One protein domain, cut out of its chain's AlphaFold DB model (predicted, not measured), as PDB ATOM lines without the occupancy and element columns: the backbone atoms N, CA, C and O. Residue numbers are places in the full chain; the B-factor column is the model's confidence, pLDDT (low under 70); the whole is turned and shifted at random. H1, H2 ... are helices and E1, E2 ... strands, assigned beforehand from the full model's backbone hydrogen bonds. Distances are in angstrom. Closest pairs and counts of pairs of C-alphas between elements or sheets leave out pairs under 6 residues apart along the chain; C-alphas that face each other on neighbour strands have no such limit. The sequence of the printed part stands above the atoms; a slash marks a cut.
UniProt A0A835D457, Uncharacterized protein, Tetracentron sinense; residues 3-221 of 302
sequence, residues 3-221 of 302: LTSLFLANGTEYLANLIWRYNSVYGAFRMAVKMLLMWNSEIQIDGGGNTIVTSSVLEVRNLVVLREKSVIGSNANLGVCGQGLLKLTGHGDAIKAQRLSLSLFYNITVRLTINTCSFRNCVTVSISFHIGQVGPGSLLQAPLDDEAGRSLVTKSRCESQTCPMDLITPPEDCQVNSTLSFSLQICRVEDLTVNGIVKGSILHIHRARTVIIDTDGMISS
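What this domain is: This is residues 3 to 221 of the 302 residues of an uncharacterized protein of Tetracentron sinense (UniProt A0A835D457). The chain is wound in stacked turns, a solenoid with three walls of parallel strands: E2, E4, E6, E9, E14, E17 and E20 make one wall, and a twisted sheet of eleven strands, folded where E3 and E5 bend, makes the other two. The hairpin of E11 and E12 sticks out as a long arm, and the short helices H1 and H2 lie outside the coil. The printed part has 219 residues with twenty named strands and two named helices, in the order E1 to E14, H1, H2, E15 to E20, and is mostly strand. It is compact, with a radius of gyration of the C-alphas of 18.7 A, and its outline is flat, spanning 70 by 52 by 28 A.

How they stand to each other: In the branched sheet E5, residues 55 to 67, has E3, residues 30 to 39, on one side, and E7, residues 77 to 82, and E8, residues 85 to 88, on the other side. E3 bends by 100 degrees at residue 34 and E5 by 109 degrees at residue 62. Within hydrogen-bond range are N 65 and O 36, 2.9 A, N 58 and O 79, 2.8 A, and N 64 and O 85, 2.8 A. The edge strand E1, residues 3 to 9, is parallel to E3, with N 6 and O 35 at 2.8 A. After E7 follow the parallel neighbours E10, residues 99 to 104, E15, residues 184 to 187, and E18, residues 202 to 206, with N 80 and O 101, N 102 and O 185, and N 186 and O 204 each at 2.8 A. After E8 follow E13, residues 132 to 134, E16, residues 191 to 194, and E19, residues 210 to 213, also parallel, with N 88 and O 133 at 3.0 A, N 134 and O 193 at 3.0 A and N 194 and O 212 at 2.8 A. The second sheet runs E2, residues 23 to 26, E4, 42 to 46, E6, 71 to 74, E9, 94 to 96, E14, 139 to 142, E17, 197 to 200, and E20, 218 to 220, with for instance N 43 and O 71 at 2.8 A. These form a sandwich, two sheets face to face, their strands at 78 degrees. The antiparallel hairpin of E11, residues 113 to 118, and E12, residues 121 to 126, has N 123 and O 116 at 2.9 A. H1, residues 147 to 154, is only just not on either large sheet, with 4 pairs of C-alphas within 10 A of each; its O i to N i+4 pairs are within range. H2, residues 165 to 168, is apart from H1 and too short for such a pair.

Where its parts are: E1 begins at C-alpha 3 (48.336, 42.066, 12.168), and E20 ends at C-alpha 220 (43.129, 10.052, 24.656). E5 is 25.0 A long, E3 20.6 A, E12 16.0 A.

The domain as a whole: The C-alphas farthest apart, of Asn 50 and Phe 119, are 69.8 A apart. The printed part has no cut; the links E1 to E2 and H2 to E15 are long. Mean pLDDT of the printed part is 72.9, and residues 9 to 28 and 105 to 132 are among those under 70.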
ATOM      1  N   LEU A   3      49.500  41.391  11.595       64.12
ATOM      2  CA  LEU A   3      48.336  42.066  12.168       64.12
ATOM      3  C   LEU A   3      48.542  42.196  13.680       64.12
ATOM      4  O   LEU A   3      48.923  41.238  14.343       64.12
ATOM      5  N   THR A   4      48.308  43.369  14.264       68.44
ATOM      6  CA  THR A   4      48.464  43.513  15.720       68.44
ATOM      7  C   THR A   4      47.393  42.701  16.439       68.44
ATOM      8  O   THR A   4      47.716  41.859  17.261       68.44
ATOM      9  N   SER A   5      46.127  42.848  16.071       67.50
ATOM     10  CA  SER A   5      45.039  42.086  16.684       67.50
ATOM     11  C   SER A   5      44.020  41.711  15.619       67.50
ATOM     12  O   SER A   5      43.667  42.562  14.804       67.50
ATOM     13  N   LEU A   6      43.545  40.466  15.638       74.88
ATOM     14  CA  LEU A   6      42.414  40.014  14.837       74.88
ATOM     15  C   LEU A   6      41.276  39.594  15.766       74.88
ATOM     16  O   LEU A   6      41.463  38.754  16.647       74.88
ATOM     17  N   PHE A   7      40.104  40.180  15.547       72.25
ATOM     18  CA  PHE A   7      38.875  39.833  16.250       72.25
ATOM     19  C   PHE A   7      37.890  39.275  15.226       72.25
ATOM     20  O   PHE A   7      37.537  39.966  14.278       72.25
ATOM     21  N   LEU A   8      37.466  38.030  15.392       72.06
ATOM     22  CA  LEU A   8      36.450  37.401  14.556       72.06
ATOM     23  C   LEU A   8      35.203  37.202  15.407       72.06
ATOM     24  O   LEU A   8      35.252  36.523  16.433       72.06
ATOM     25  N   ALA A   9      34.105  37.824  14.998       69.50
ATOM     26  CA  ALA A   9      32.799  37.641  15.608       69.50
ATOM     27  C   ALA A   9      31.787  37.317  14.509       69.50
ATOM     28  O   ALA A   9      31.948  37.735  13.366       69.50
ATOM     29  N   ASN A  10      30.746  36.565  14.852       62.34
ATOM     30  CA  ASN A  10      29.709  36.136  13.917       62.34
ATOM     31  C   ASN A  10      29.285  37.263  12.937       62.34
ATOM     32  O   ASN A  10      28.792  38.305  13.367       62.34
ATOM     33  N   GLY A  11      29.507  37.064  11.632       52.69
ATOM     34  CA  GLY A  11      29.162  38.026  10.574       52.69
ATOM     35  C   GLY A  11      30.194  39.122  10.241       52.69
ATOM     36  O   GLY A  11      29.860  40.020   9.468       52.69
ATOM     37  N   THR A  12      31.423  39.095  10.772       46.72
ATOM     38  CA  THR A  12      32.444  40.123  10.479       46.72
ATOM     39  C   THR A  12      33.213  39.885   9.172       46.72
ATOM     40  O   THR A  12      33.964  38.917   9.079       46.72
ATOM     41  N   GLU A  13      33.125  40.828   8.224       39.09
ATOM     42  CA  GLU A  13      34.116  41.034   7.154       39.09
ATOM     43  C   GLU A  13      35.279  41.870   7.694       39.09
ATOM     44  O   GLU A  13      35.098  43.037   8.042       39.09
ATOM     45  N   TYR A  14      36.487  41.306   7.752       37.00
ATOM     46  CA  TYR A  14      37.675  42.098   8.077       37.00
ATOM     47  C   TYR A  14      38.259  42.715   6.803       37.00
ATOM     48  O   TYR A  14      38.941  42.051   6.030       37.00
ATOM     49  N   LEU A  15      38.031  44.015   6.601       31.77
ATOM     50  CA  LEU A  15      38.662  44.804   5.540       31.77
ATOM     51  C   LEU A  15      40.128  45.111   5.888       31.77
ATOM     52  O   LEU A  15      40.495  46.222   6.256       31.77
ATOM     53  N   ALA A  16      40.983  44.103   5.748       34.94
ATOM     54  CA  ALA A  16      42.418  44.272   5.546       34.94
ATOM     55  C   ALA A  16      42.795  43.530   4.256       34.94
ATOM     56  O   ALA A  16      43.358  42.445   4.315       34.94
ATOM     57  N   ASN A  17      42.394  44.068   3.094       31.80
ATOM     58  CA  ASN A  17      42.588  43.469   1.758       31.80
ATOM     59  C   ASN A  17      42.360  41.947   1.684       31.80
ATOM     60  O   ASN A  17      43.081  41.242   0.980       31.80
ATOM     61  N   LEU A  18      41.380  41.430   2.423       38.88
ATOM     62  CA  LEU A  18      41.090  40.007   2.427       38.88
ATOM     63  C   LEU A  18      39.608  39.823   2.758       38.88
ATOM     64  O   LEU A  18      39.151  40.124   3.854       38.88
ATOM     65  N   ILE A  19      38.842  39.459   1.733       33.16
ATOM     66  CA  ILE A  19      37.390  39.283   1.784       33.16
ATOM     67  C   ILE A  19      37.115  38.008   2.593       33.16
ATOM     68  O   ILE A  19      37.535  36.928   2.193       33.16
ATOM     69  N   TRP A  20      36.436  38.130   3.734       49.28
ATOM     70  CA  TRP A  20      36.280  37.054   4.719       49.28
ATOM     71  C   TRP A  20      34.838  37.007   5.243       49.28
ATOM     72  O   TRP A  20      34.505  37.735   6.172       49.28
ATOM     73  N   ARG A  21      33.962  36.184   4.641       33.84
ATOM     74  CA  ARG A  21      32.572  35.969   5.123       33.84
ATOM     75  C   ARG A  21      32.242  34.541   5.563       33.84
ATOM     76  O   ARG A  21      31.278  34.352   6.285       33.84
ATOM     77  N   TYR A  22      33.053  33.572   5.170       40.09
ATOM     78  CA  TYR A  22      33.134  32.184   5.626       40.09
ATOM     79  C   TYR A  22      34.539  31.787   5.171       40.09
ATOM     80  O   TYR A  22      34.808  31.768   3.969       40.09
ATOM     81  N   ASN A  23      35.491  31.666   6.093       52.56
ATOM     82  CA  ASN A  23      36.910  31.684   5.731       52.56
ATOM     83  C   ASN A  23      37.368  30.298   5.295       52.56
ATOM     84  O   ASN A  23      37.927  29.577   6.111       52.56
ATOM     85  N   SER A  24      37.140  29.945   4.030       53.03
ATOM     86  CA  SER A  24      37.819  28.821   3.383       53.03
ATOM     87  C   SER A  24      39.100  29.327   2.729       53.03
ATOM     88  O   SER A  24      39.063  30.073   1.750       53.03
ATOM     89  N   VAL A  25      40.248  28.953   3.290       57.69
ATOM     90  CA  VAL A  25      41.562  29.224   2.699       57.69
ATOM     91  C   VAL A  25      41.946  28.044   1.831       57.69
ATOM     92  O   VAL A  25      42.130  26.955   2.358       57.69
ATOM     93  N   TYR A  26      42.106  28.259   0.530       59.78
ATOM     94  CA  TYR A  26      42.619  27.234  -0.378       59.78
ATOM     95  C   TYR A  26      44.148  27.349  -0.481       59.78
ATOM     96  O   TYR A  26      44.670  28.388  -0.889       59.78
ATOM     97  N   GLY A  27      44.876  26.297  -0.109       69.81
ATOM     98  CA  GLY A  27      46.340  26.233  -0.125       69.81
ATOM     99  C   GLY A  27      46.989  26.425   1.252       69.81
ATOM    100  O   GLY A  27      46.500  25.931   2.263       69.81
ATOM    101  N   ALA A  28      48.141  27.102   1.299       69.62
ATOM    102  CA  ALA A  28      48.899  27.291   2.539       69.62
ATOM    103  C   ALA A  28      48.448  28.553   3.294       69.62
ATOM    104  O   ALA A  28      48.573  29.670   2.787       69.62
ATOM    105  N   PHE A  29      47.979  28.391   4.531       79.44
ATOM    106  CA  PHE A  29      47.612  29.501   5.408       79.44
ATOM    107  C   PHE A  29      48.798  29.903   6.289       79.44
ATOM    108  O   PHE A  29      49.297  29.099   7.070       79.44
ATOM    109  N   ARG A  30      49.253  31.159   6.210       82.69
ATOM    110  CA  ARG A  30      50.248  31.702   7.144       82.69
ATOM    111  C   ARG A  30      49.791  33.035   7.703       82.69
ATOM    112  O   ARG A  30      49.650  34.010   6.968       82.69
ATOM    113  N   MET A  31      49.627  33.088   9.016       84.12
ATOM    114  CA  MET A  31      49.162  34.268   9.729       84.12
ATOM    115  C   MET A  31      50.053  34.530  10.937       84.12
ATOM    116  O   MET A  31      50.442  33.599  11.631       84.12
ATOM    117  N   ALA A  32      50.367  35.802  11.184       84.31
ATOM    118  CA  ALA A  32      51.105  36.235  12.363       84.31
ATOM    119  C   ALA A  32      50.352  37.380  13.049       84.31
ATOM    120  O   ALA A  32      50.152  38.439  12.439       84.31
ATOM    121  N   VAL A  33      49.944  37.163  14.302       82.44
ATOM    122  CA  VAL A  33      49.213  38.146  15.114       82.44
ATOM    123  C   VAL A  33      49.749  38.313  16.525       82.44
ATOM    124  O   VAL A  33      50.341  37.403  17.097       82.44
ATOM    125  N   LYS A  34      49.510  39.474  17.147       80.12
ATOM    126  CA  LYS A  34      49.691  39.602  18.602       80.12
ATOM    127  C   LYS A  34      48.538  38.922  19.335       80.12
ATOM    128  O   LYS A  34      48.782  38.166  20.268       80.12
ATOM    129  N   MET A  35      47.302  39.179  18.910       79.56
ATOM    130  CA  MET A  35      46.101  38.609  19.524       79.56
ATOM    131  C   MET A  35      45.130  38.073  18.468       79.56
ATOM    132  O   MET A  35      44.882  38.757  17.477       79.56
ATOM    133  N   LEU A  36      44.568  36.887  18.707       82.31
ATOM    134  CA  LEU A  36      43.451  36.309  17.957       82.31
ATOM    135  C   LEU A  36      42.301  36.023  18.921       82.31
ATOM    136  O   LEU A  36      42.425  35.153  19.780       82.31
ATOM    137  N   LEU A  37      41.189  36.735  18.776       83.81
ATOM    138  CA  LEU A  37      39.972  36.472  19.540       83.81
ATOM    139  C   LEU A  37      38.877  36.024  18.576       83.81
ATOM    140  O   LEU A  37      38.559  36.748  17.636       83.81
ATOM    141  N   MET A  38      38.321  34.840  18.801       85.31
ATOM    142  CA  MET A  38      37.261  34.252  17.987       85.31
ATOM    143  C   MET A  38      36.016  34.031  18.838       85.31
ATOM    144  O   MET A  38      36.100  33.486  19.939       85.31
ATOM    145  N   TRP A  39      34.867  34.453  18.318       84.25
ATOM    146  CA  TRP A  39      33.566  34.304  18.954       84.25
ATOM    147  C   TRP A  39      32.543  33.783  17.953       84.25
ATOM    148  O   TRP A  39      32.225  34.487  16.988       84.25
ATOM    149  N   ASN A  40      32.007  32.580  18.178       84.19
ATOM    150  CA  ASN A  40      31.075  31.915  17.260       84.19
ATOM    151  C   ASN A  40      31.500  32.065  15.794       84.19
ATOM    152  O   ASN A  40      30.745  32.557  14.954       84.19
ATOM    153  N   SER A  41      32.776  31.771  15.543       82.88
ATOM    154  CA  SER A  41      33.454  32.031  14.277       82.88
ATOM    155  C   SER A  41      34.278  30.828  13.850       82.88
ATOM    156  O   SER A  41      34.811  30.094  14.681       82.88
ATOM    157  N   GLU A  42      34.433  30.666  12.542       84.56
ATOM    158  CA  GLU A  42      35.094  29.509  11.956       84.56
ATOM    159  C   GLU A  42      36.188  29.935  10.966       84.56
ATOM    160  O   GLU A  42      35.992  30.815  10.124       84.56
ATOM    161  N   ILE A  43      37.360  29.311  11.087       84.44
ATOM    162  CA  ILE A  43      38.448  29.366  10.109       84.44
ATOM    163  C   ILE A  43      38.614  27.952   9.559       84.44
ATOM    164  O   ILE A  43      38.966  27.049  10.314       84.44
ATOM    165  N   GLN A  44      38.393  27.769   8.258       85.38
ATOM    166  CA  GLN A  44      38.618  26.508   7.557       85.38
ATOM    167  C   GLN A  44      39.776  26.645   6.573       85.38
ATOM    168  O   GLN A  44      39.831  27.551   5.745       85.38
ATOM    169  N   ILE A  45      40.726  25.728   6.661       83.69
ATOM    170  CA  ILE A  45      41.911  25.712   5.809       83.69
ATOM    171  C   ILE A  45      41.876  24.433   4.980       83.69
ATOM    172  O   ILE A  45      42.096  23.338   5.503       83.69
ATOM    173  N   ASP A  46      41.627  24.593   3.688       81.81
ATOM    174  CA  ASP A  46      41.689  23.540   2.687       81.81
ATOM    175  C   ASP A  46      43.061  23.547   1.999       81.81
ATOM    176  O   ASP A  46      43.323  24.303   1.065       81.81
ATOM    177  N   GLY A  47      43.959  22.686   2.463       72.12
ATOM    178  CA  GLY A  47      45.293  22.507   1.906       72.12
ATOM    179  C   GLY A  47      45.350  21.756   0.569       72.12
ATOM    180  O   GLY A  47      46.451  21.596   0.032       72.12
ATOM    181  N   GLY A  48      44.206  21.324   0.025       68.69
ATOM    182  CA  GLY A  48      44.089  20.524  -1.195       68.69
ATOM    183  C   GLY A  48      44.239  19.010  -0.972       68.69
ATOM    184  O   GLY A  48      44.712  18.549   0.061       68.69
ATOM    185  N   GLY A  49      43.839  18.210  -1.968       57.53
ATOM    186  CA  GLY A  49      43.787  16.737  -1.881       57.53
ATOM    187  C   GLY A  49      45.076  15.988  -2.244       57.53
ATOM    188  O   GLY A  49      45.034  14.772  -2.423       57.53
ATOM    189  N   ASN A  50      46.204  16.684  -2.420       52.03
ATOM    190  CA  ASN A  50      47.456  16.064  -2.858       52.03
ATOM    191  C   ASN A  50      48.401  15.802  -1.673       52.03
ATOM    192  O   ASN A  50      48.462  16.573  -0.722       52.03
ATOM    193  N   THR A  51      49.164  14.711  -1.747       49.91
ATOM    194  CA  THR A  51      49.984  14.145  -0.650       49.91
ATOM    195  C   THR A  51      51.143  15.030  -0.164       49.91
ATOM    196  O   THR A  51      51.770  14.725   0.852       49.91
ATOM    197  N   ILE A  52      51.419  16.147  -0.844       53.22
ATOM    198  CA  ILE A  52      52.361  17.172  -0.385       53.22
ATOM    199  C   ILE A  52      51.596  18.084   0.570       53.22
ATOM    200  O   ILE A  52      51.005  19.080   0.164       53.22
ATOM    201  N   VAL A  53      51.572  17.689   1.840       55.62
ATOM    202  CA  VAL A  53      50.782  18.352   2.875       55.62
ATOM    203  C   VAL A  53      51.222  19.810   3.016       55.62
ATOM    204  O   VAL A  53      52.279  20.112   3.580       55.62
ATOM    205  N   THR A  54      50.416  20.721   2.478       65.31
ATOM    206  CA  THR A  54      50.599  22.159   2.653       65.31
ATOM    207  C   THR A  54      50.544  22.450   4.149       65.31
ATOM    208  O   THR A  54      49.613  22.075   4.859       65.31
ATOM    209  N   SER A  55      51.624  23.023   4.672       75.81
ATOM    210  CA  SER A  55      51.735  23.300   6.099       75.81
ATOM    211  C   SER A  55      51.275  24.719   6.361       75.81
ATOM    212  O   SER A  55      51.833  25.676   5.824       75.81
ATOM    213  N   SER A  56      50.245  24.834   7.184       83.44
ATOM    214  CA  SER A  56      49.682  26.100   7.612       83.44
ATOM    215  C   SER A  56      50.221  26.478   8.985       83.44
ATOM    216  O   SER A  56      50.446  25.617   9.833       83.44
ATOM    217  N   VAL A  57      50.464  27.765   9.207       86.19
ATOM    218  CA  VAL A  57      51.080  28.277  10.433       86.19
ATOM    219  C   VAL A  57      50.316  29.493  10.942       86.19
ATOM    220  O   VAL A  57      50.195  30.502  10.247       86.19
ATOM    221  N   LEU A  58      49.859  29.408  12.186       87.00
ATOM    222  CA  LEU A  58      49.317  30.503  12.972       87.00
ATOM    223  C   LEU A  58      50.339  30.891  14.051       87.00
ATOM    224  O   LEU A  58      50.467  30.221  15.075       87.00
ATOM    225  N   GLU A  59      51.079  31.971  13.810       87.12
ATOM    226  CA  GLU A  59      52.010  32.558  14.774       87.12
ATOM    227  C   GLU A  59      51.279  33.572  15.665       87.12
ATOM    228  O   GLU A  59      50.673  34.525  15.167       87.12
ATOM    229  N   VAL A  60      51.344  33.399  16.987       82.25
ATOM    230  CA  VAL A  60      50.664  34.261  17.959       82.25
ATOM    231  C   VAL A  60      51.616  34.717  19.054       82.25
ATOM    232  O   VAL A  60      52.281  33.911  19.693       82.25
ATOM    233  N   ARG A  61      51.679  36.030  19.290       78.56
ATOM    234  CA  ARG A  61      52.662  36.658  20.195       78.56
ATOM    235  C   ARG A  61      52.124  37.112  21.548       78.56
ATOM    236  O   ARG A  61      52.847  37.787  22.269       78.56
ATOM    237  N   ASN A  62      50.856  36.864  21.861       75.62
ATOM    238  CA  ASN A  62      50.321  37.190  23.182       75.62
ATOM    239  C   ASN A  62      49.148  36.293  23.571       75.62
ATOM    240  O   ASN A  62      49.189  35.653  24.618       75.62
ATOM    241  N   LEU A  63      48.096  36.240  22.748       79.25
ATOM    242  CA  LEU A  63      46.841  35.623  23.174       79.25
ATOM    243  C   LEU A  63      46.034  35.035  22.012       79.25
ATOM    244  O   LEU A  63      45.759  35.728  21.036       79.25
ATOM    245  N   VAL A  64      45.591  33.789  22.170       83.19
ATOM    246  CA  VAL A  64      44.537  33.152  21.374       83.19
ATOM    247  C   VAL A  64      43.388  32.787  22.298       83.19
ATOM    248  O   VAL A  64      43.587  32.044  23.260       83.19
ATOM    249  N   VAL A  65      42.188  33.276  22.001       83.44
ATOM    250  CA  VAL A  65      40.970  32.872  22.711       83.44
ATOM    251  C   VAL A  65      39.913  32.473  21.701       83.44
ATOM    252  O   VAL A  65      39.527  33.286  20.861       83.44
ATOM    253  N   LEU A  66      39.430  31.242  21.818       83.50
ATOM    254  CA  LEU A  66      38.211  30.780  21.166       83.50
ATOM    255  C   LEU A  66      37.081  30.795  22.203       83.50
ATOM    256  O   LEU A  66      37.314  30.516  23.390       83.50
ATOM    257  N   ARG A  67      35.889  31.203  21.750       83.31
ATOM    258  CA  ARG A  67      34.639  31.223  22.517       83.31
ATOM    259  C   ARG A  67      33.436  30.880  21.653       83.31
ATOM    260  O   ARG A  67      33.405  31.202  20.465       83.31
ATOM    261  N   GLU A  68      32.405  30.356  22.310       84.25
ATOM    262  CA  GLU A  68      31.082  30.105  21.733       84.25
ATOM    263  C   GLU A  68      31.126  29.286  20.435       84.25
ATOM    264  O   GLU A  68      30.757  29.798  19.387       84.25
ATOM    265  N   LYS A  69      31.557  28.018  20.480       85.12
ATOM    266  CA  LYS A  69      31.611  27.119  19.306       85.12
ATOM    267  C   LYS A  69      32.539  27.614  18.189       85.12
ATOM    268  O   LYS A  69      32.275  27.386  17.009       85.12
ATOM    269  N   SER A  70      33.625  28.297  18.541       84.38
ATOM    270  CA  SER A  70      34.601  28.757  17.552       84.38
ATOM    271  C   SER A  70      35.507  27.621  17.089       84.38
ATOM    272  O   SER A  70      36.028  26.866  17.908       84.38
ATOM    273  N   VAL A  71      35.750  27.515  15.782       88.50
ATOM    274  CA  VAL A  71      36.516  26.398  15.210       88.50
ATOM    275  C   VAL A  71      37.650  26.897  14.320       88.50
ATOM    276  O   VAL A  71      37.443  27.716  13.432       88.50
ATOM    277  N   ILE A  72      38.854  26.366  14.533       88.12
ATOM    278  CA  ILE A  72      39.952  26.422  13.563       88.12
ATOM    279  C   ILE A  72      40.150  25.004  13.029       88.12
ATOM    280  O   ILE A  72      40.640  24.127  13.743       88.12
ATOM    281  N   GLY A  73      39.733  24.771  11.790       87.94
ATOM    282  CA  GLY A  73      39.829  23.491  11.101       87.94
ATOM    283  C   GLY A  73      40.833  23.536   9.956       87.94
ATOM    284  O   GLY A  73      40.922  24.522   9.227       87.94
ATOM    285  N   SER A  74      41.590  22.457   9.777       86.06
ATOM    286  CA  SER A  74      42.392  22.243   8.577       86.06
ATOM    287  C   SER A  74      42.350  20.785   8.136       86.06
ATOM    288  O   SER A  74      42.520  19.883   8.951       86.06
ATOM    289  N   ASN A  75      42.182  20.533   6.840       83.38
ATOM    290  CA  ASN A  75      42.370  19.193   6.266       83.38
ATOM    291  C   ASN A  75      43.848  18.857   5.983       83.38
ATOM    292  O   ASN A  75      44.156  17.762   5.519       83.38
ATOM    293  N   ALA A  76      44.763  19.778   6.286       82.56
ATOM    294  CA  ALA A  76      46.201  19.624   6.130       82.56
ATOM    295  C   ALA A  76      46.917  19.814   7.480       82.56
ATOM    296  O   ALA A  76      46.315  19.699   8.554       82.56
ATOM    297  N   ASN A  77      48.230  20.047   7.445       86.62
ATOM    298  CA  ASN A  77      49.011  20.252   8.661       86.62
ATOM    299  C   ASN A  77      48.813  21.679   9.178       86.62
ATOM    300  O   ASN A  77      48.948  22.638   8.417       86.62
ATOM    301  N   LEU A  78      48.590  21.827  10.483       87.12
ATOM    302  CA  LEU A  78      48.465  23.120  11.146       87.12
ATOM    303  C   LEU A  78      49.462  23.226  12.302       87.12
ATOM    304  O   LEU A  78      49.498  22.387  13.200       87.12
ATOM    305  N   GLY A  79      50.265  24.283  12.293       87.94
ATOM    306  CA  GLY A  79      51.066  24.710  13.433       87.94
ATOM    307  C   GLY A  79      50.465  25.929  14.100       87.94
ATOM    308  O   GLY A  79      50.183  26.916  13.424       87.94
ATOM    309  N   VAL A  80      50.339  25.897  15.419       87.69
ATOM    310  CA  VAL A  80      50.063  27.078  16.237       87.69
ATOM    311  C   VAL A  80      51.282  27.313  17.116       87.69
ATOM    312  O   VAL A  80      51.624  26.479  17.957       87.69
ATOM    313  N   CYS A  81      51.979  28.422  16.903       86.31
ATOM    314  CA  CYS A  81      53.238  28.691  17.586       86.31
ATOM    315  C   CYS A  81      53.371  30.148  18.022       86.31
ATOM    316  O   CYS A  81      52.663  31.017  17.528       86.31
ATOM    317  N   GLY A  82      54.293  30.427  18.940       79.31
ATOM    318  CA  GLY A  82      54.666  31.792  19.312       79.31
ATOM    319  C   GLY A  82      54.647  32.056  20.815       79.31
ATOM    320  O   GLY A  82      54.618  31.130  21.624       79.31
ATOM    321  N   GLN A  83      54.719  33.340  21.167       75.38
ATOM    322  CA  GLN A  83      54.855  33.818  22.541       75.38
ATOM    323  C   GLN A  83      53.510  34.136  23.194       75.38
ATOM    324  O   GLN A  83      53.216  35.302  23.430       75.38
ATOM    325  N   GLY A  84      52.636  33.157  23.426       72.31
ATOM    326  CA  GLY A  84      51.273  33.488  23.839       72.31
ATOM    327  C   GLY A  84      50.521  32.418  24.608       72.31
ATOM    328  O   GLY A  84      50.896  31.254  24.628       72.31
ATOM    329  N   LEU A  85      49.432  32.856  25.231       79.38
ATOM    330  CA  LEU A  85      48.458  32.025  25.923       79.38
ATOM    331  C   LEU A  85      47.400  31.525  24.929       79.38
ATOM    332  O   LEU A  85      46.795  32.338  24.233       79.38
ATOM    333  N   LEU A  86      47.131  30.218  24.902       83.44
ATOM    334  CA  LEU A  86      46.002  29.635  24.165       83.44
ATOM    335  C   LEU A  86      44.899  29.201  25.128       83.44
ATOM    336  O   LEU A  86      45.136  28.413  26.044       83.44
ATOM    337  N   LYS A  87      43.685  29.694  24.887       83.38
ATOM    338  CA  LYS A  87      42.490  29.381  25.668       83.38
ATOM    339  C   LYS A  87      41.333  28.977  24.763       83.38
ATOM    340  O   LYS A  87      40.811  29.800  24.013       83.38
ATOM    341  N   LEU A  88      40.906  27.725  24.880       83.44
ATOM    342  CA  LEU A  88      39.604  27.264  24.395       83.44
ATOM    343  C   LEU A  88      38.656  27.323  25.591       83.44
ATOM    344  O   LEU A  88      38.934  26.680  26.601       83.44
ATOM    345  N   THR A  89      37.635  28.179  25.548       77.88
ATOM    346  CA  THR A  89      36.836  28.492  26.755       77.88
ATOM    347  C   THR A  89      35.341  28.275  26.589       77.88
ATOM    348  O   THR A  89      34.639  28.159  27.587       77.88
ATOM    349  N   GLY A  90      34.853  28.220  25.355       76.12
ATOM    350  CA  GLY A  90      33.481  27.892  25.016       76.12
ATOM    351  C   GLY A  90      33.285  26.399  24.765       76.12
ATOM    352  O   GLY A  90      34.146  25.697  24.222       76.12
ATOM    353  N   HIS A  91      32.091  25.921  25.105       81.81
ATOM    354  CA  HIS A  91      31.648  24.595  24.702       81.81
ATOM    355  C   HIS A  91      31.566  24.518  23.169       81.81
ATOM    356  O   HIS A  91      30.969  25.379  22.523       81.81
ATOM    357  N   GLY A  92      32.122  23.458  22.586       84.12
ATOM    358  CA  GLY A  92      32.193  23.268  21.139       84.12
ATOM    359  C   GLY A  92      33.345  24.009  20.463       84.12
ATOM    360  O   GLY A  92      33.488  23.883  19.249       84.12
ATOM    361  N   ASP A  93      34.169  24.751  21.210       86.62
ATOM    362  CA  ASP A  93      35.387  25.325  20.645       86.62
ATOM    363  C   ASP A  93      36.340  24.216  20.220       86.62
ATOM    364  O   ASP A  93      36.574  23.268  20.977       86.62
ATOM    365  N   ALA A  94      36.924  24.331  19.031       88.19
ATOM    366  CA  ALA A  94      37.816  23.296  18.547       88.19
ATOM    367  C   ALA A  94      38.980  23.805  17.706       88.19
ATOM    368  O   ALA A  94      38.831  24.691  16.869       88.19
ATOM    369  N   ILE A  95      40.132  23.159  17.876       90.62
ATOM    370  CA  ILE A  95      41.239  23.230  16.921       90.62
ATOM    371  C   ILE A  95      41.472  21.820  16.397       90.62
ATOM    372  O   ILE A  95      41.783  20.907  17.169       90.62
ATOM    373  N   LYS A  96      41.285  21.641  15.089       91.56
ATOM    374  CA  LYS A  96      41.354  20.337  14.428       91.56
ATOM    375  C   LYS A  96      42.237  20.417  13.197       91.56
ATOM    376  O   LYS A  96      42.087  21.336  12.394       91.56
ATOM    377  N   ALA A  97      43.131  19.452  13.035       88.56
ATOM    378  CA  ALA A  97      43.954  19.357  11.837       88.56
ATOM    379  C   ALA A  97      44.303  17.910  11.493       88.56
ATOM    380  O   ALA A  97      44.168  17.013  12.326       88.56
ATOM    381  N   GLN A  98      44.809  17.685  10.281       86.19
ATOM    382  CA  GLN A  98      45.329  16.377   9.887       86.19
ATOM    383  C   GLN A  98      46.579  16.002  10.694       86.19
ATOM    384  O   GLN A  98      46.710  14.877  11.181       86.19
ATOM    385  N   ARG A  99      47.479  16.970  10.877       86.56
ATOM    386  CA  ARG A  99      48.510  16.954  11.915       86.56
ATOM    387  C   ARG A  99      48.517  18.309  12.596       86.56
ATOM    388  O   ARG A  99      48.501  19.333  11.915       86.56
ATOM    389  N   LEU A 100      48.561  18.311  13.921       87.88
ATOM    390  CA  LEU A 100      48.536  19.521  14.725       87.88
ATOM    391  C   LEU A 100      49.815  19.635  15.549       87.88
ATOM    392  O   LEU A 100      50.247  18.689  16.202       87.88
ATOM    393  N   SER A 101      50.428  20.806  15.506       87.81
ATOM    394  CA  SER A 101      51.650  21.111  16.240       87.81
ATOM    395  C   SER A 101      51.425  22.377  17.055       87.81
ATOM    396  O   SER A 101      51.155  23.436  16.493       87.81
ATOM    397  N   LEU A 102      51.491  22.265  18.379       86.44
ATOM    398  CA  LEU A 102      51.367  23.378  19.309       86.44
ATOM    399  C   LEU A 102      52.732  23.665  19.932       86.44
ATOM    400  O   LEU A 102      53.320  22.798  20.576       86.44
ATOM    401  N   SER A 103      53.223  24.890  19.761       83.31
ATOM    402  CA  SER A 103      54.477  25.353  20.361       83.31
ATOM    403  C   SER A 103      54.329  26.764  20.911       83.31
ATOM    404  O   SER A 103      54.729  27.743  20.271       83.31
ATOM    405  N   LEU A 104      53.748  26.866  22.101       75.81
ATOM    406  CA  LEU A 104      53.474  28.134  22.767       75.81
ATOM    407  C   LEU A 104      54.423  28.306  23.937       75.81
ATOM    408  O   LEU A 104      54.321  27.591  24.926       75.81
ATOM    409  N   PHE A 105      55.342  29.253  23.805       69.31
ATOM    410  CA  PHE A 105      56.335  29.547  24.824       69.31
ATOM    411  C   PHE A 105      55.972  30.852  25.517       69.31
ATOM    412  O   PHE A 105      55.628  31.826  24.865       69.31
ATOM    413  N   TYR A 106      56.072  30.915  26.835       58.53
ATOM    414  CA  TYR A 106      56.001  32.185  27.546       58.53
ATOM    415  C   TYR A 106      57.232  32.303  28.439       58.53
ATOM    416  O   TYR A 106      57.668  31.324  29.033       58.53
ATOM    417  N   ASN A 107      57.808  33.501  28.523       42.84
ATOM    418  CA  ASN A 107      58.825  33.821  29.521       42.84
ATOM    419  C   ASN A 107      58.138  34.591  30.657       42.84
ATOM    420  O   ASN A 107      58.228  35.815  30.688       42.84
ATOM    421  N   ILE A 108      57.427  33.928  31.575       37.91
ATOM    422  CA  ILE A 108      57.067  34.560  32.856       37.91
ATOM    423  C   ILE A 108      57.478  33.637  33.995       37.91
ATOM    424  O   ILE A 108      56.797  32.686  34.346       37.91
ATOM    425  N   THR A 109      58.584  33.985  34.645       32.03
ATOM    426  CA  THR A 109      58.875  33.508  35.994       32.03
ATOM    427  C   THR A 109      58.478  34.601  36.978       32.03
ATOM    428  O   THR A 109      59.213  35.566  37.156       32.03
ATOM    429  N   VAL A 110      57.336  34.444  37.653       27.33
ATOM    430  CA  VAL A 110      57.080  35.133  38.926       27.33
ATOM    431  C   VAL A 110      56.558  34.112  39.923       27.33
ATOM    432  O   VAL A 110      55.374  33.801  39.979       27.33
ATOM    433  N   ARG A 111      57.475  33.571  40.727       31.48
ATOM    434  CA  ARG A 111      57.137  32.769  41.903       31.48
ATOM    435  C   ARG A 111      56.878  33.741  43.058       31.48
ATOM    436  O   ARG A 111      57.797  34.074  43.796       31.48
ATOM    437  N   LEU A 112      55.646  34.232  43.196       29.61
ATOM    438  CA  LEU A 112      55.220  34.896  44.431       29.61
ATOM    439  C   LEU A 112      54.629  33.827  45.350       29.61
ATOM    440  O   LEU A 112      53.518  33.353  45.139       29.61
ATOM    441  N   THR A 113      55.406  33.401  46.341       37.34
ATOM    442  CA  THR A 113      54.887  32.629  47.472       37.34
ATOM    443  C   THR A 113      54.558  33.632  48.563       37.34
ATOM    444  O   THR A 113      55.466  34.162  49.201       37.34
ATOM    445  N   ILE A 114      53.276  33.948  48.745       46.41
ATOM    446  CA  ILE A 114      52.849  34.761  49.885       46.41
ATOM    447  C   ILE A 114      52.513  33.788  51.009       46.41
ATOM    448  O   ILE A 114      51.537  33.044  50.917       46.41
ATOM    449  N   ASN A 115      53.330  33.800  52.057       46.03
ATOM    450  CA  ASN A 115      52.990  33.169  53.325       46.03
ATOM    451  C   ASN A 115      52.239  34.210  54.157       46.03
ATOM    452  O   ASN A 115      52.862  35.090  54.753       46.03
ATOM    453  N   THR A 116      50.909  34.154  54.186       52.28
ATOM    454  CA  THR A 116      50.141  34.913  55.179       52.28
ATOM    455  C   THR A 116      50.030  34.055  56.432       52.28
ATOM    456  O   THR A 116      49.342  33.038  56.452       52.28
ATOM    457  N   CYS A 117      50.754  34.437  57.481       52.97
ATOM    458  CA  CYS A 117      50.701  33.749  58.766       52.97
ATOM    459  C   CYS A 117      49.962  34.627  59.778       52.97
ATOM    460  O   CYS A 117      50.378  35.752  60.050       52.97
ATOM    461  N   SER A 118      48.885  34.102  60.360       52.19
ATOM    462  CA  SER A 118      48.241  34.670  61.547       52.19
ATOM    463  C   SER A 118      48.116  33.557  62.580       52.19
ATOM    464  O   SER A 118      47.571  32.501  62.267       52.19
ATOM    465  N   PHE A 119      48.708  33.767  63.764       55.00
ATOM    466  CA  PHE A 119      48.711  32.864  64.926       55.00
ATOM    467  C   PHE A 119      48.654  31.359  64.576       55.00
ATOM    468  O   PHE A 119      47.595  30.742  64.547       55.00
ATOM    469  N   ARG A 120      49.834  30.761  64.352       59.31
ATOM    470  CA  ARG A 120      50.086  29.324  64.081       59.31
ATOM    471  C   ARG A 120      49.547  28.737  62.772       59.31
ATOM    472  O   ARG A 120      49.982  27.645  62.426       59.31
ATOM    473  N   ASN A 121      48.719  29.450  62.012       52.34
ATOM    474  CA  ASN A 121      48.260  28.995  60.701       52.34
ATOM    475  C   ASN A 121      48.874  29.863  59.600       52.34
ATOM    476  O   ASN A 121      48.639  31.071  59.543       52.34
ATOM    477  N   CYS A 122      49.677  29.244  58.734       56.16
ATOM    478  CA  CYS A 122      50.171  29.870  57.514       56.16
ATOM    479  C   CYS A 122      49.345  29.367  56.331       56.16
ATOM    480  O   CYS A 122      49.203  28.159  56.143       56.16
ATOM    481  N   VAL A 123      48.809  30.292  55.537       50.62
ATOM    482  CA  VAL A 123      48.185  29.982  54.249       50.62
ATOM    483  C   VAL A 123      49.204  30.286  53.159       50.62
ATOM    484  O   VAL A 123      49.685  31.413  53.040       50.62
ATOM    485  N   THR A 124      49.539  29.268  52.372       45.28
ATOM    486  CA  THR A 124      50.405  29.417  51.202       45.28
ATOM    487  C   THR A 124      49.536  29.716  49.990       45.28
ATOM    488  O   THR A 124      48.821  28.838  49.509       45.28
ATOM    489  N   VAL A 125      49.609  30.939  49.464       40.69
ATOM    490  CA  VAL A 125      48.976  31.282  48.182       40.69
ATOM    491  C   VAL A 125      50.017  31.127  47.075       40.69
ATOM    492  O   VAL A 125      51.025  31.834  47.066       40.69
ATOM    493  N   SER A 126      49.783  30.186  46.158       37.12
ATOM    494  CA  SER A 126      50.595  29.991  44.950       37.12
ATOM    495  C   SER A 126      49.795  30.436  43.728       37.12
ATOM    496  O   SER A 126      48.700  29.932  43.501       37.12
ATOM    497  N   ILE A 127      50.329  31.380  42.951       39.12
ATOM    498  CA  ILE A 127      49.738  31.819  41.679       39.12
ATOM    499  C   ILE A 127      50.481  31.096  40.549       39.12
ATOM    500  O   ILE A 127      51.668  31.347  40.343       39.12
ATOM    501  N   SER A 128      49.789  30.205  39.837       41.56
ATOM    502  CA  SER A 128      50.303  29.515  38.644       41.56
ATOM    503  C   SER A 128      49.655  30.098  37.388       41.56
ATOM    504  O   SER A 128      48.441  30.297  37.348       41.56
ATOM    505  N   PHE A 129      50.454  30.386  36.360       45.38
ATOM    506  CA  PHE A 129      49.960  30.874  35.074       45.38
ATOM    507  C   PHE A 129      49.863  29.705  34.090       45.38
ATOM    508  O   PHE A 129      50.869  29.243  33.568       45.38
ATOM    509  N   HIS A 130      48.644  29.249  33.804       51.62
ATOM    510  CA  HIS A 130      48.414  28.233  32.773       51.62
ATOM    511  C   HIS A 130      48.580  28.843  31.381       51.62
ATOM    512  O   HIS A 130      47.934  29.846  31.077       51.62
ATOM    513  N   ILE A 131      49.442  28.251  30.550       61.47
ATOM    514  CA  ILE A 131      49.845  28.794  29.237       61.47
ATOM    515  C   ILE A 131      49.124  28.089  28.075       61.47
ATOM    516  O   ILE A 131      48.972  28.661  26.994       61.47
ATOM    517  N   GLY A 132      48.541  26.915  28.330       64.75
ATOM    518  CA  GLY A 132      47.527  26.299  27.477       64.75
ATOM    519  C   GLY A 132      46.343  25.798  28.298       64.75
ATOM    520  O   GLY A 132      46.531  25.054  29.259       64.75
ATOM    521  N   GLN A 133      45.127  26.184  27.911       79.88
ATOM    522  CA  GLN A 133      43.892  25.708  28.534       79.88
ATOM    523  C   GLN A 133      42.937  25.150  27.476       79.88
ATOM    524  O   GLN A 133      42.510  25.869  26.568       79.88
ATOM    525  N   VAL A 134      42.570  23.878  27.635       81.81
ATOM    526  CA  VAL A 134      41.450  23.253  26.923       81.81
ATOM    527  C   VAL A 134      40.281  23.200  27.900       81.81
ATOM    528  O   VAL A 134      40.274  22.360  28.795       81.81
ATOM    529  N   GLY A 135      39.345  24.139  27.782       81.19
ATOM    530  CA  GLY A 135      38.203  24.269  28.686       81.19
ATOM    531  C   GLY A 135      37.146  23.170  28.514       81.19
ATOM    532  O   GLY A 135      37.194  22.409  27.543       81.19
ATOM    533  N   PRO A 136      36.175  23.079  29.443       82.12
ATOM    534  CA  PRO A 136      35.088  22.107  29.366       82.12
ATOM    535  C   PRO A 136      34.325  22.186  28.038       82.12
ATOM    536  O   PRO A 136      33.965  23.267  27.571       82.12
ATOM    537  N   GLY A 137      34.078  21.032  27.418       83.06
ATOM    538  CA  GLY A 137      33.402  20.944  26.120       83.06
ATOM    539  C   GLY A 137      34.222  21.439  24.921       83.06
ATOM    540  O   GLY A 137      33.706  21.424  23.803       83.06
ATOM    541  N   SER A 138      35.473  21.871  25.115       86.75
ATOM    542  CA  SER A 138      36.402  22.197  24.029       86.75
ATOM    543  C   SER A 138      37.173  20.961  23.544       86.75
ATOM    544  O   SER A 138      37.376  20.004  24.295       86.75
ATOM    545  N   LEU A 139      37.634  20.989  22.289       88.44
ATOM    546  CA  LEU A 139      38.284  19.861  21.620       88.44
ATOM    547  C   LEU A 139      39.581  20.268  20.909       88.44
ATOM    548  O   LEU A 139      39.582  21.073  19.979       88.44
ATOM    549  N   LEU A 140      40.683  19.631  21.288       88.56
ATOM    550  CA  LEU A 140      41.939  19.659  20.548       88.56
ATOM    551  C   LEU A 140      42.144  18.304  19.873       88.56
ATOM    552  O   LEU A 140      42.244  17.294  20.567       88.56
ATOM    553  N   GLN A 141      42.201  18.263  18.541       91.00
ATOM    554  CA  GLN A 141      42.211  16.986  17.828       91.00
ATOM    555  C   GLN A 141      43.157  16.951  16.627       91.00
ATOM    556  O   GLN A 141      43.090  17.813  15.751       91.00
ATOM    557  N   ALA A 142      43.973  15.900  16.542       87.38
ATOM    558  CA  ALA A 142      44.584  15.488  15.280       87.38
ATOM    559  C   ALA A 142      44.941  13.995  15.285       87.38
ATOM    560  O   ALA A 142      45.610  13.545  16.219       87.38
ATOM    561  N   PRO A 143      44.590  13.221  14.245       87.81
ATOM    562  CA  PRO A 143      44.068  13.644  12.945       87.81
ATOM    563  C   PRO A 143      42.584  14.040  12.976       87.81
ATOM    564  O   PRO A 143      41.921  13.966  14.015       87.81
ATOM    565  N   LEU A 144      42.059  14.464  11.824       86.75
ATOM    566  CA  LEU A 144      40.618  14.598  11.625       86.75
ATOM    567  C   LEU A 144      39.911  13.249  11.847       86.75
ATOM    568  O   LEU A 144      40.500  12.184  11.658       86.75
ATOM    569  N   ASP A 145      38.653  13.305  12.297       84.94
ATOM    570  CA  ASP A 145      37.896  12.124  12.739       84.94
ATOM    571  C   ASP A 145      37.253  11.329  11.591       84.94
ATOM    572  O   ASP A 145      36.189  10.736  11.742       84.94
ATOM    573  N   ASP A 146      37.876  11.340  10.420       83.38
ATOM    574  CA  ASP A 146      37.419  10.625   9.237       83.38
ATOM    575  C   ASP A 146      38.394   9.498   8.868       83.38
ATOM    576  O   ASP A 146      39.563   9.474   9.262       83.38
ATOM    577  N   GLU A 147      37.907   8.499   8.137       77.88
ATOM    578  CA  GLU A 147      38.704   7.316   7.812       77.88
ATOM    579  C   GLU A 147      39.929   7.639   6.947       77.88
ATOM    580  O   GLU A 147      40.993   7.046   7.156       77.88
ATOM    581  N   ALA A 148      39.809   8.599   6.027       78.81
ATOM    582  CA  ALA A 148      40.916   9.010   5.175       78.81
ATOM    583  C   ALA A 148      42.007   9.696   6.007       78.81
ATOM    584  O   ALA A 148      43.177   9.322   5.901       78.81
ATOM    585  N   GLY A 149      41.626  10.615   6.895       76.75
ATOM    586  CA  GLY A 149      42.544  11.326   7.770       76.75
ATOM    587  C   GLY A 149      43.234  10.415   8.778       76.75
ATOM    588  O   GLY A 149      44.459  10.470   8.927       76.75
ATOM    589  N   ARG A 150      42.493   9.511   9.427       78.81
ATOM    590  CA  ARG A 150      43.084   8.517  10.340       78.81
ATOM    591  C   ARG A 150      44.088   7.627   9.600       78.81
ATOM    592  O   ARG A 150      45.230   7.504  10.039       78.81
ATOM    593  N   SER A 151      43.698   7.071   8.451       76.44
ATOM    594  CA  SER A 151      44.543   6.186   7.636       76.44
ATOM    595  C   SER A 151      45.810   6.887   7.138       76.44
ATOM    596  O   SER A 151      46.900   6.326   7.225       76.44
ATOM    597  N   LEU A 152      45.713   8.143   6.692       77.25
ATOM    598  CA  LEU A 152      46.860   8.910   6.198       77.25
ATOM    599  C   LEU A 152      47.976   9.055   7.246       77.25
ATOM    600  O   LEU A 152      49.156   9.033   6.900       77.25
ATOM    601  N   VAL A 153      47.619   9.180   8.526       75.81
ATOM    602  CA  VAL A 153      48.591   9.373   9.611       75.81
ATOM    603  C   VAL A 153      49.074   8.055  10.212       75.81
ATOM    604  O   VAL A 153      50.250   7.955  10.562       75.81
ATOM    605  N   THR A 154      48.208   7.045  10.323       76.06
ATOM    606  CA  THR A 154      48.506   5.823  11.090       76.06
ATOM    607  C   THR A 154      48.878   4.613  10.238       76.06
ATOM    608  O   THR A 154      49.547   3.712  10.745       76.06
ATOM    609  N   LYS A 155      48.523   4.571   8.945       76.25
ATOM    610  CA  LYS A 155      48.667   3.368   8.098       76.25
ATOM    611  C   LYS A 155      50.095   2.828   8.026       76.25
ATOM    612  O   LYS A 155      50.284   1.619   8.036       76.25
ATOM    613  N   SER A 156      51.103   3.699   8.006       73.50
ATOM    614  CA  SER A 156      52.516   3.287   8.000       73.50
ATOM    615  C   SER A 156      53.005   2.703   9.336       73.50
ATOM    616  O   SER A 156      54.149   2.254   9.423       73.50
ATOM    617  N   ARG A 157      52.171   2.724  10.385       78.38
ATOM    618  CA  ARG A 157      52.512   2.312  11.757       78.38
ATOM    619  C   ARG A 157      51.692   1.137  12.273       78.38
ATOM    620  O   ARG A 157      52.205   0.392  13.095       78.38
ATOM    621  N   CYS A 158      50.478   0.925  11.769       77.62
ATOM    622  CA  CYS A 158      49.576  -0.117  12.270       77.62
ATOM    623  C   CYS A 158      50.136  -1.545  12.203       77.62
ATOM    624  O   CYS A 158      49.820  -2.375  13.050       77.62
ATOM    625  N   GLU A 159      50.978  -1.840  11.216       77.94
ATOM    626  CA  GLU A 159      51.558  -3.176  11.007       77.94
ATOM    627  C   GLU A 159      53.094  -3.158  11.090       77.94
ATOM    628  O   GLU A 159      53.757  -4.141  10.763       77.94
ATOM    629  N   SER A 160      53.676  -2.041  11.536       77.25
ATOM    630  CA  SER A 160      55.126  -1.878  11.640       77.25
ATOM    631  C   SER A 160      55.618  -2.308  13.019       77.25
ATOM    632  O   SER A 160      55.180  -1.766  14.028       77.25
ATOM    633  N   GLN A 161      56.578  -3.235  13.055       73.31
ATOM    634  CA  GLN A 161      57.368  -3.543  14.258       73.31
ATOM    635  C   GLN A 161      58.589  -2.633  14.410       73.31
ATOM    636  O   GLN A 161      59.287  -2.697  15.415       73.31
ATOM    637  N   THR A 162      58.879  -1.811  13.400       77.12
ATOM    638  CA  THR A 162      60.033  -0.918  13.426       77.12
ATOM    639  C   THR A 162      59.616   0.452  13.924       77.12
ATOM    640  O   THR A 162      58.732   1.096  13.345       77.12
ATOM    641  N   CYS A 163      60.314   0.905  14.961       76.50
ATOM    642  CA  CYS A 163      60.166   2.232  15.516       76.50
ATOM    643  C   CYS A 163      60.917   3.273  14.666       76.50
ATOM    644  O   CYS A 163      62.122   3.143  14.446       76.50
ATOM    645  N   PRO A 164      60.246   4.319  14.178       81.06
ATOM    646  CA  PRO A 164      60.885   5.435  13.489       81.06
ATOM    647  C   PRO A 164      61.821   6.206  14.416       81.06
ATOM    648  O   PRO A 164      61.510   6.407  15.591       81.06
ATOM    649  N   MET A 165      62.921   6.727  13.872       79.44
ATOM    650  CA  MET A 165      63.884   7.506  14.658       79.44
ATOM    651  C   MET A 165      63.275   8.762  15.292       79.44
ATOM    652  O   MET A 165      63.717   9.152  16.363       79.44
ATOM    653  N   ASP A 166      62.248   9.365  14.687       76.12
ATOM    654  CA  ASP A 166      61.515  10.504  15.253       76.12
ATOM    655  C   ASP A 166      60.635  10.129  16.455       76.12
ATOM    656  O   ASP A 166      60.308  11.002  17.250       76.12
ATOM    657  N   LEU A 167      60.267   8.855  16.625       78.56
ATOM    658  CA  LEU A 167      59.565   8.376  17.823       78.56
ATOM    659  C   LEU A 167      60.547   7.942  18.924       78.56
ATOM    660  O   LEU A 167      60.257   8.130  20.102       78.56
ATOM    661  N   ILE A 168      61.723   7.422  18.547       79.00
ATOM    662  CA  ILE A 168      62.806   7.049  19.480       79.00
ATOM    663  C   ILE A 168      63.487   8.304  20.049       79.00
ATOM    664  O   ILE A 168      63.647   8.476  21.261       79.00
ATOM    665  N   THR A 169      63.868   9.209  19.152       77.75
ATOM    666  CA  THR A 169      64.571  10.457  19.442       77.75
ATOM    667  C   THR A 169      63.738  11.608  18.884       77.75
ATOM    668  O   THR A 169      64.065  12.154  17.826       77.75
ATOM    669  N   PRO A 170      62.634  11.967  19.566       74.62
ATOM    670  CA  PRO A 170      61.788  13.056  19.118       74.62
ATOM    671  C   PRO A 170      62.563  14.366  19.007       74.62
ATOM    672  O   PRO A 170      63.474  14.613  19.808       74.62
ATOM    673  N   PRO A 171      62.201  15.221  18.034       73.69
ATOM    674  CA  PRO A 171      62.814  16.528  17.900       73.69
ATOM    675  C   PRO A 171      62.588  17.334  19.178       73.69
ATOM    676  O   PRO A 171      61.537  17.258  19.815       73.69
ATOM    677  N   GLU A 172      63.584  18.142  19.538       70.69
ATOM    678  CA  GLU A 172      63.501  18.974  20.738       70.69
ATOM    679  C   GLU A 172      62.327  19.961  20.694       70.69
ATOM    680  O   GLU A 172      61.764  20.311  21.740       70.69
ATOM    681  N   ASP A 173      61.963  20.379  19.480       71.81
ATOM    682  CA  ASP A 173      60.929  21.359  19.203       71.81
ATOM    683  C   ASP A 173      59.908  20.816  18.214       71.81
ATOM    684  O   ASP A 173      60.232  20.133  17.241       71.81
ATOM    685  N   CYS A 174      58.661  21.200  18.447       75.19
ATOM    686  CA  CYS A 174      57.552  20.919  17.559       75.19
ATOM    687  C   CYS A 174      57.768  21.625  16.217       75.19
ATOM    688  O   CYS A 174      57.831  22.852  16.146       75.19
ATOM    689  N   GLN A 175      57.825  20.848  15.137       71.06
ATOM    690  CA  GLN A 175      57.841  21.363  13.771       71.06
ATOM    691  C   GLN A 175      56.616  20.858  13.018       71.06
ATOM    692  O   GLN A 175      56.192  19.712  13.182       71.06
ATOM    693  N   VAL A 176      56.050  21.715  12.166       65.25
ATOM    694  CA  VAL A 176      54.997  21.333  11.218       65.25
ATOM    695  C   VAL A 176      55.670  20.640  10.033       65.25
ATOM    696  O   VAL A 176      55.785  21.203   8.951       65.25
ATOM    697  N   ASN A 177      56.228  19.454  10.266       64.62
ATOM    698  CA  ASN A 177      56.859  18.660   9.221       64.62
ATOM    699  C   ASN A 177      55.986  17.442   8.914       64.62
ATOM    700  O   ASN A 177      55.663  16.655   9.804       64.62
ATOM    701  N   SER A 178      55.600  17.301   7.646       59.78
ATOM    702  CA  SER A 178      54.744  16.224   7.146       59.78
ATOM    703  C   SER A 178      55.378  14.834   7.243       59.78
ATOM    704  O   SER A 178      54.650  13.847   7.145       59.78
ATOM    705  N   THR A 179      56.696  14.741   7.454       67.94
ATOM    706  CA  THR A 179      57.419  13.466   7.577       67.94
ATOM    707  C   THR A 179      57.440  12.886   8.990       67.94
ATOM    708  O   THR A 179      57.775  11.714   9.147       67.94
ATOM    709  N   LEU A 180      57.082  13.670  10.013       72.06
ATOM    710  CA  LEU A 180      57.019  13.178  11.389       72.06
ATOM    711  C   LEU A 180      55.831  12.230  11.564       72.06
ATOM    712  O   LEU A 180      54.774  12.413  10.966       72.06
ATOM    713  N   SER A 181      55.982  11.230  12.425       78.12
ATOM    714  CA  SER A 181      54.953  10.218  12.682       78.12
ATOM    715  C   SER A 181      53.816  10.759  13.563       78.12
ATOM    716  O   SER A 181      52.691  10.274  13.480       78.12
ATOM    717  N   PHE A 182      54.066  11.816  14.335       81.88
ATOM    718  CA  PHE A 182      53.126  12.391  15.299       81.88
ATOM    719  C   PHE A 182      51.887  13.032  14.676       81.88
ATOM    720  O   PHE A 182      51.987  13.843  13.749       81.88
ATOM    721  N   SER A 183      50.717  12.723  15.232       85.56
ATOM    722  CA  SER A 183      49.464  13.347  14.810       85.56
ATOM    723  C   SER A 183      49.215  14.661  15.544       85.56
ATOM    724  O   SER A 183      48.857  15.650  14.914       85.56
ATOM    725  N   LEU A 184      49.458  14.689  16.856       87.81
ATOM    726  CA  LEU A 184      49.359  15.881  17.688       87.81
ATOM    727  C   LEU A 184      50.628  16.008  18.529       87.81
ATOM    728  O   LEU A 184      50.980  15.106  19.290       87.81
ATOM    729  N   GLN A 185      51.302  17.143  18.384       87.56
ATOM    730  CA  GLN A 185      52.493  17.483  19.150       87.56
ATOM    731  C   GLN A 185      52.220  18.722  20.000       87.56
ATOM    732  O   GLN A 185      51.706  19.719  19.498       87.56
ATOM    733  N   ILE A 186      52.576  18.660  21.278       86.38
ATOM    734  CA  ILE A 186      52.518  19.771  22.225       86.38
ATOM    735  C   ILE A 186      53.926  19.942  22.787       86.38
ATOM    736  O   ILE A 186      54.384  19.121  23.580       86.38
ATOM    737  N   CYS A 187      54.621  20.997  22.371       83.12
ATOM    738  CA  CYS A 187      55.991  21.258  22.795       83.12
ATOM    739  C   CYS A 187      56.132  22.618  23.461       83.12
ATOM    740  O   CYS A 187      55.469  23.580  23.078       83.12
ATOM    741  N   ARG A 188      57.077  22.713  24.403       79.19
ATOM    742  CA  ARG A 188      57.486  23.977  25.043       79.19
ATOM    743  C   ARG A 188      56.343  24.748  25.718       79.19
ATOM    744  O   ARG A 188      56.429  25.965  25.838       79.19
ATOM    745  N   VAL A 189      55.301  24.053  26.167       75.56
ATOM    746  CA  VAL A 189      54.198  24.653  26.928       75.56
ATOM    747  C   VAL A 189      54.568  24.613  28.400       75.56
ATOM    748  O   VAL A 189      54.810  23.536  28.915       75.56
ATOM    749  N   GLU A 190      54.612  25.746  29.097       74.81
ATOM    750  CA  GLU A 190      54.965  25.730  30.524       74.81
ATOM    751  C   GLU A 190      53.941  24.900  31.324       74.81
ATOM    752  O   GLU A 190      54.265  23.811  31.787       74.81
ATOM    753  N   ASP A 191      52.682  25.332  31.369       76.56
ATOM    754  CA  ASP A 191      51.607  24.619  32.061       76.56
ATOM    755  C   ASP A 191      50.435  24.340  31.105       76.56
ATOM    756  O   ASP A 191      49.845  25.271  30.544       76.56
ATOM    757  N   LEU A 192      50.086  23.059  30.939       82.31
ATOM    758  CA  LEU A 192      48.928  22.582  30.177       82.31
ATOM    759  C   LEU A 192      47.823  22.142  31.142       82.31
ATOM    760  O   LEU A 192      48.030  21.229  31.935       82.31
ATOM    761  N   THR A 193      46.648  22.765  31.060       83.75
ATOM    762  CA  THR A 193      45.451  22.356  31.815       83.75
ATOM    763  C   THR A 193      44.369  21.861  30.868       83.75
ATOM    764  O   THR A 193      43.989  22.558  29.921       83.75
ATOM    765  N   VAL A 194      43.882  20.649  31.116       83.75
ATOM    766  CA  VAL A 194      42.876  19.975  30.299       83.75
ATOM    767  C   VAL A 194      41.632  19.742  31.145       83.75
ATOM    768  O   VAL A 194      41.629  18.873  32.005       83.75
ATOM    769  N   ASN A 195      40.580  20.508  30.877       81.50
ATOM    770  CA  ASN A 195      39.216  20.311  31.381       81.50
ATOM    771  C   ASN A 195      38.265  19.806  30.281       81.50
ATOM    772  O   ASN A 195      37.148  19.400  30.568       81.50
ATOM    773  N   GLY A 196      38.676  19.912  29.014       83.31
ATOM    774  CA  GLY A 196      37.980  19.361  27.855       83.31
ATOM    775  C   GLY A 196      38.690  18.130  27.308       83.31
ATOM    776  O   GLY A 196      39.258  17.334  28.050       83.31
ATOM    777  N   ILE A 197      38.681  17.976  25.985       86.38
ATOM    778  CA  ILE A 197      39.161  16.759  25.332       86.38
ATOM    779  C   ILE A 197      40.370  17.062  24.445       86.38
ATOM    780  O   ILE A 197      40.305  17.891  23.538       86.38
ATOM    781  N   VAL A 198      41.460  16.332  24.663       89.62
ATOM    782  CA  VAL A 198      42.616  16.256  23.767       89.62
ATOM    783  C   VAL A 198      42.651  14.860  23.154       89.62
ATOM    784  O   VAL A 198      42.782  13.869  23.867       89.62
ATOM    785  N   LYS A 199      42.541  14.766  21.829       88.81
ATOM    786  CA  LYS A 199      42.540  13.494  21.098       88.81
ATOM    787  C   LYS A 199      43.631  13.460  20.035       88.81
ATOM    788  O   LYS A 199      43.797  14.409  19.268       88.81
ATOM    789  N   GLY A 200      44.334  12.338  19.933       86.81
ATOM    790  CA  GLY A 200      45.193  12.083  18.781       86.81
ATOM    791  C   GLY A 200      45.473  10.613  18.521       86.81
ATOM    792  O   GLY A 200      45.060   9.768  19.291       86.81
ATOM    793  N   SER A 201      46.146  10.282  17.420       84.75
ATOM    794  CA  SER A 201      46.599   8.909  17.147       84.75
ATOM    795  C   SER A 201      47.963   8.628  17.765       84.75
ATOM    796  O   SER A 201      48.147   7.604  18.408       84.75
ATOM    797  N   ILE A 202      48.932   9.523  17.546       85.19
ATOM    798  CA  ILE A 202      50.260   9.470  18.165       85.19
ATOM    799  C   ILE A 202      50.498  10.831  18.806       85.19
ATOM    800  O   ILE A 202      50.801  11.808  18.111       85.19
ATOM    801  N   LEU A 203      50.304  10.879  20.119       86.19
ATOM    802  CA  LEU A 203      50.432  12.078  20.935       86.19
ATOM    803  C   LEU A 203      51.873  12.247  21.398       86.19
ATOM    804  O   LEU A 203      52.454  11.319  21.948       86.19
ATOM    805  N   HIS A 204      52.434  13.436  21.223       85.94
ATOM    806  CA  HIS A 204      53.755  13.776  21.740       85.94
ATOM    807  C   HIS A 204      53.667  15.027  22.589       85.94
ATOM    808  O   HIS A 204      53.375  16.105  22.075       85.94
ATOM    809  N   ILE A 205      53.917  14.883  23.887       84.69
ATOM    810  CA  ILE A 205      54.017  16.018  24.799       84.69
ATOM    811  C   ILE A 205      55.476  16.110  25.240       84.69
ATOM    812  O   ILE A 205      56.028  15.168  25.811       84.69
ATOM    813  N   HIS A 206      56.119  17.238  24.950       81.69
ATOM    814  CA  HIS A 206      57.543  17.440  25.200       81.69
ATOM    815  C   HIS A 206      57.820  18.808  25.810       81.69
ATOM    816  O   HIS A 206      57.210  19.808  25.431       81.69
ATOM    817  N   ARG A 207      58.783  18.879  26.740       77.81
ATOM    818  CA  ARG A 207      59.144  20.135  27.425       77.81
ATOM    819  C   ARG A 207      57.921  20.845  28.025       77.81
ATOM    820  O   ARG A 207      57.839  22.070  27.981       77.81
ATOM    821  N   ALA A 208      56.985  20.061  28.562       77.06
ATOM    822  CA  ALA A 208      55.927  20.580  29.409       77.06
ATOM    823  C   ALA A 208      56.387  20.557  30.864       77.06
ATOM    824  O   ALA A 208      56.890  19.530  31.321       77.06
ATOM    825  N   ARG A 209      56.261  21.675  31.586       77.06
ATOM    826  CA  ARG A 209      56.649  21.728  33.003       77.06
ATOM    827  C   ARG A 209      55.598  21.033  33.864       77.06
ATOM    828  O   ARG A 209      55.959  20.232  34.723       77.06
ATOM    829  N   THR A 210      54.323  21.306  33.594       75.88
ATOM    830  CA  THR A 210      53.194  20.667  34.279       75.88
ATOM    831  C   THR A 210      52.084  20.334  33.285       75.88
ATOM    832  O   THR A 210      51.720  21.158  32.446       75.88
ATOM    833  N   VAL A 211      51.510  19.137  33.404       79.56
ATOM    834  CA  VAL A 211      50.256  18.765  32.734       79.56
ATOM    835  C   VAL A 211      49.245  18.398  33.807       79.56
ATOM    836  O   VAL A 211      49.480  17.475  34.584       79.56
ATOM    837  N   ILE A 212      48.142  19.136  33.854       79.69
ATOM    838  CA  ILE A 212      47.032  18.932  34.782       79.69
ATOM    839  C   ILE A 212      45.825  18.526  33.948       79.69
ATOM    840  O   ILE A 212      45.416  19.255  33.045       79.69
ATOM    841  N   ILE A 213      45.276  17.355  34.239       81.19
ATOM    842  CA  ILE A 213      44.016  16.889  33.668       81.19
ATOM    843  C   ILE A 213      43.006  16.985  34.806       81.19
ATOM    844  O   ILE A 213      43.194  16.347  35.837       81.19
ATOM    845  N   ASP A 214      42.015  17.856  34.651       76.06
ATOM    846  CA  ASP A 214      40.962  18.071  35.647       76.06
ATOM    847  C   ASP A 214      39.916  16.941  35.586       76.06
ATOM    848  O   ASP A 214      39.969  16.100  34.689       76.06
ATOM    849  N   THR A 215      38.944  16.919  36.500       76.56
ATOM    850  CA  THR A 215      37.970  15.817  36.645       76.56
ATOM    851  C   THR A 215      37.171  15.519  35.377       76.56
ATOM    852  O   THR A 215      36.871  14.361  35.102       76.56
ATOM    853  N   ASP A 216      36.861  16.555  34.595       78.88
ATOM    854  CA  ASP A 216      36.123  16.445  33.328       78.88
ATOM    855  C   ASP A 216      37.050  16.402  32.098       78.88
ATOM    856  O   ASP A 216      36.601  16.287  30.954       78.88
ATOM    857  N   GLY A 217      38.360  16.516  32.330       75.19
ATOM    858  CA  GLY A 217      39.387  16.524  31.308       75.19
ATOM    859  C   GLY A 217      39.767  15.130  30.829       75.19
ATOM    860  O   GLY A 217      39.826  14.174  31.597       75.19
ATOM    861  N   MET A 218      40.108  15.009  29.547       83.19
ATOM    862  CA  MET A 218      40.573  13.747  28.974       83.19
ATOM    863  C   MET A 218      41.643  13.975  27.910       83.19
ATOM    864  O   MET A 218      41.437  14.728  26.960       83.19
ATOM    865  N   ILE A 219      42.763  13.258  28.028       85.12
ATOM    866  CA  ILE A 219      43.736  13.080  26.945       85.12
ATOM    867  C   ILE A 219      43.643  11.628  26.476       85.12
ATOM    868  O   ILE A 219      43.882  10.717  27.264       85.12
ATOM    869  N   SER A 220      43.304  11.399  25.208       85.69
ATOM    870  CA  SER A 220      43.129  10.052  24.656       85.69
ATOM    871  C   SER A 220      43.889   9.870  23.346       85.69
ATOM    872  O   SER A 220      43.765  10.676  22.422       85.69
ATOM    873  N   SER A 221      44.668   8.789  23.267       82.81
ATOM    874  CA  SER A 221      45.247   8.303  22.010       82.81
ATOM    875  C   SER A 221      44.369   7.251  21.309       82.81
ATOM    876  O   SER A 221      44.693   6.762  20.226       82.81
TER     877      SER A 221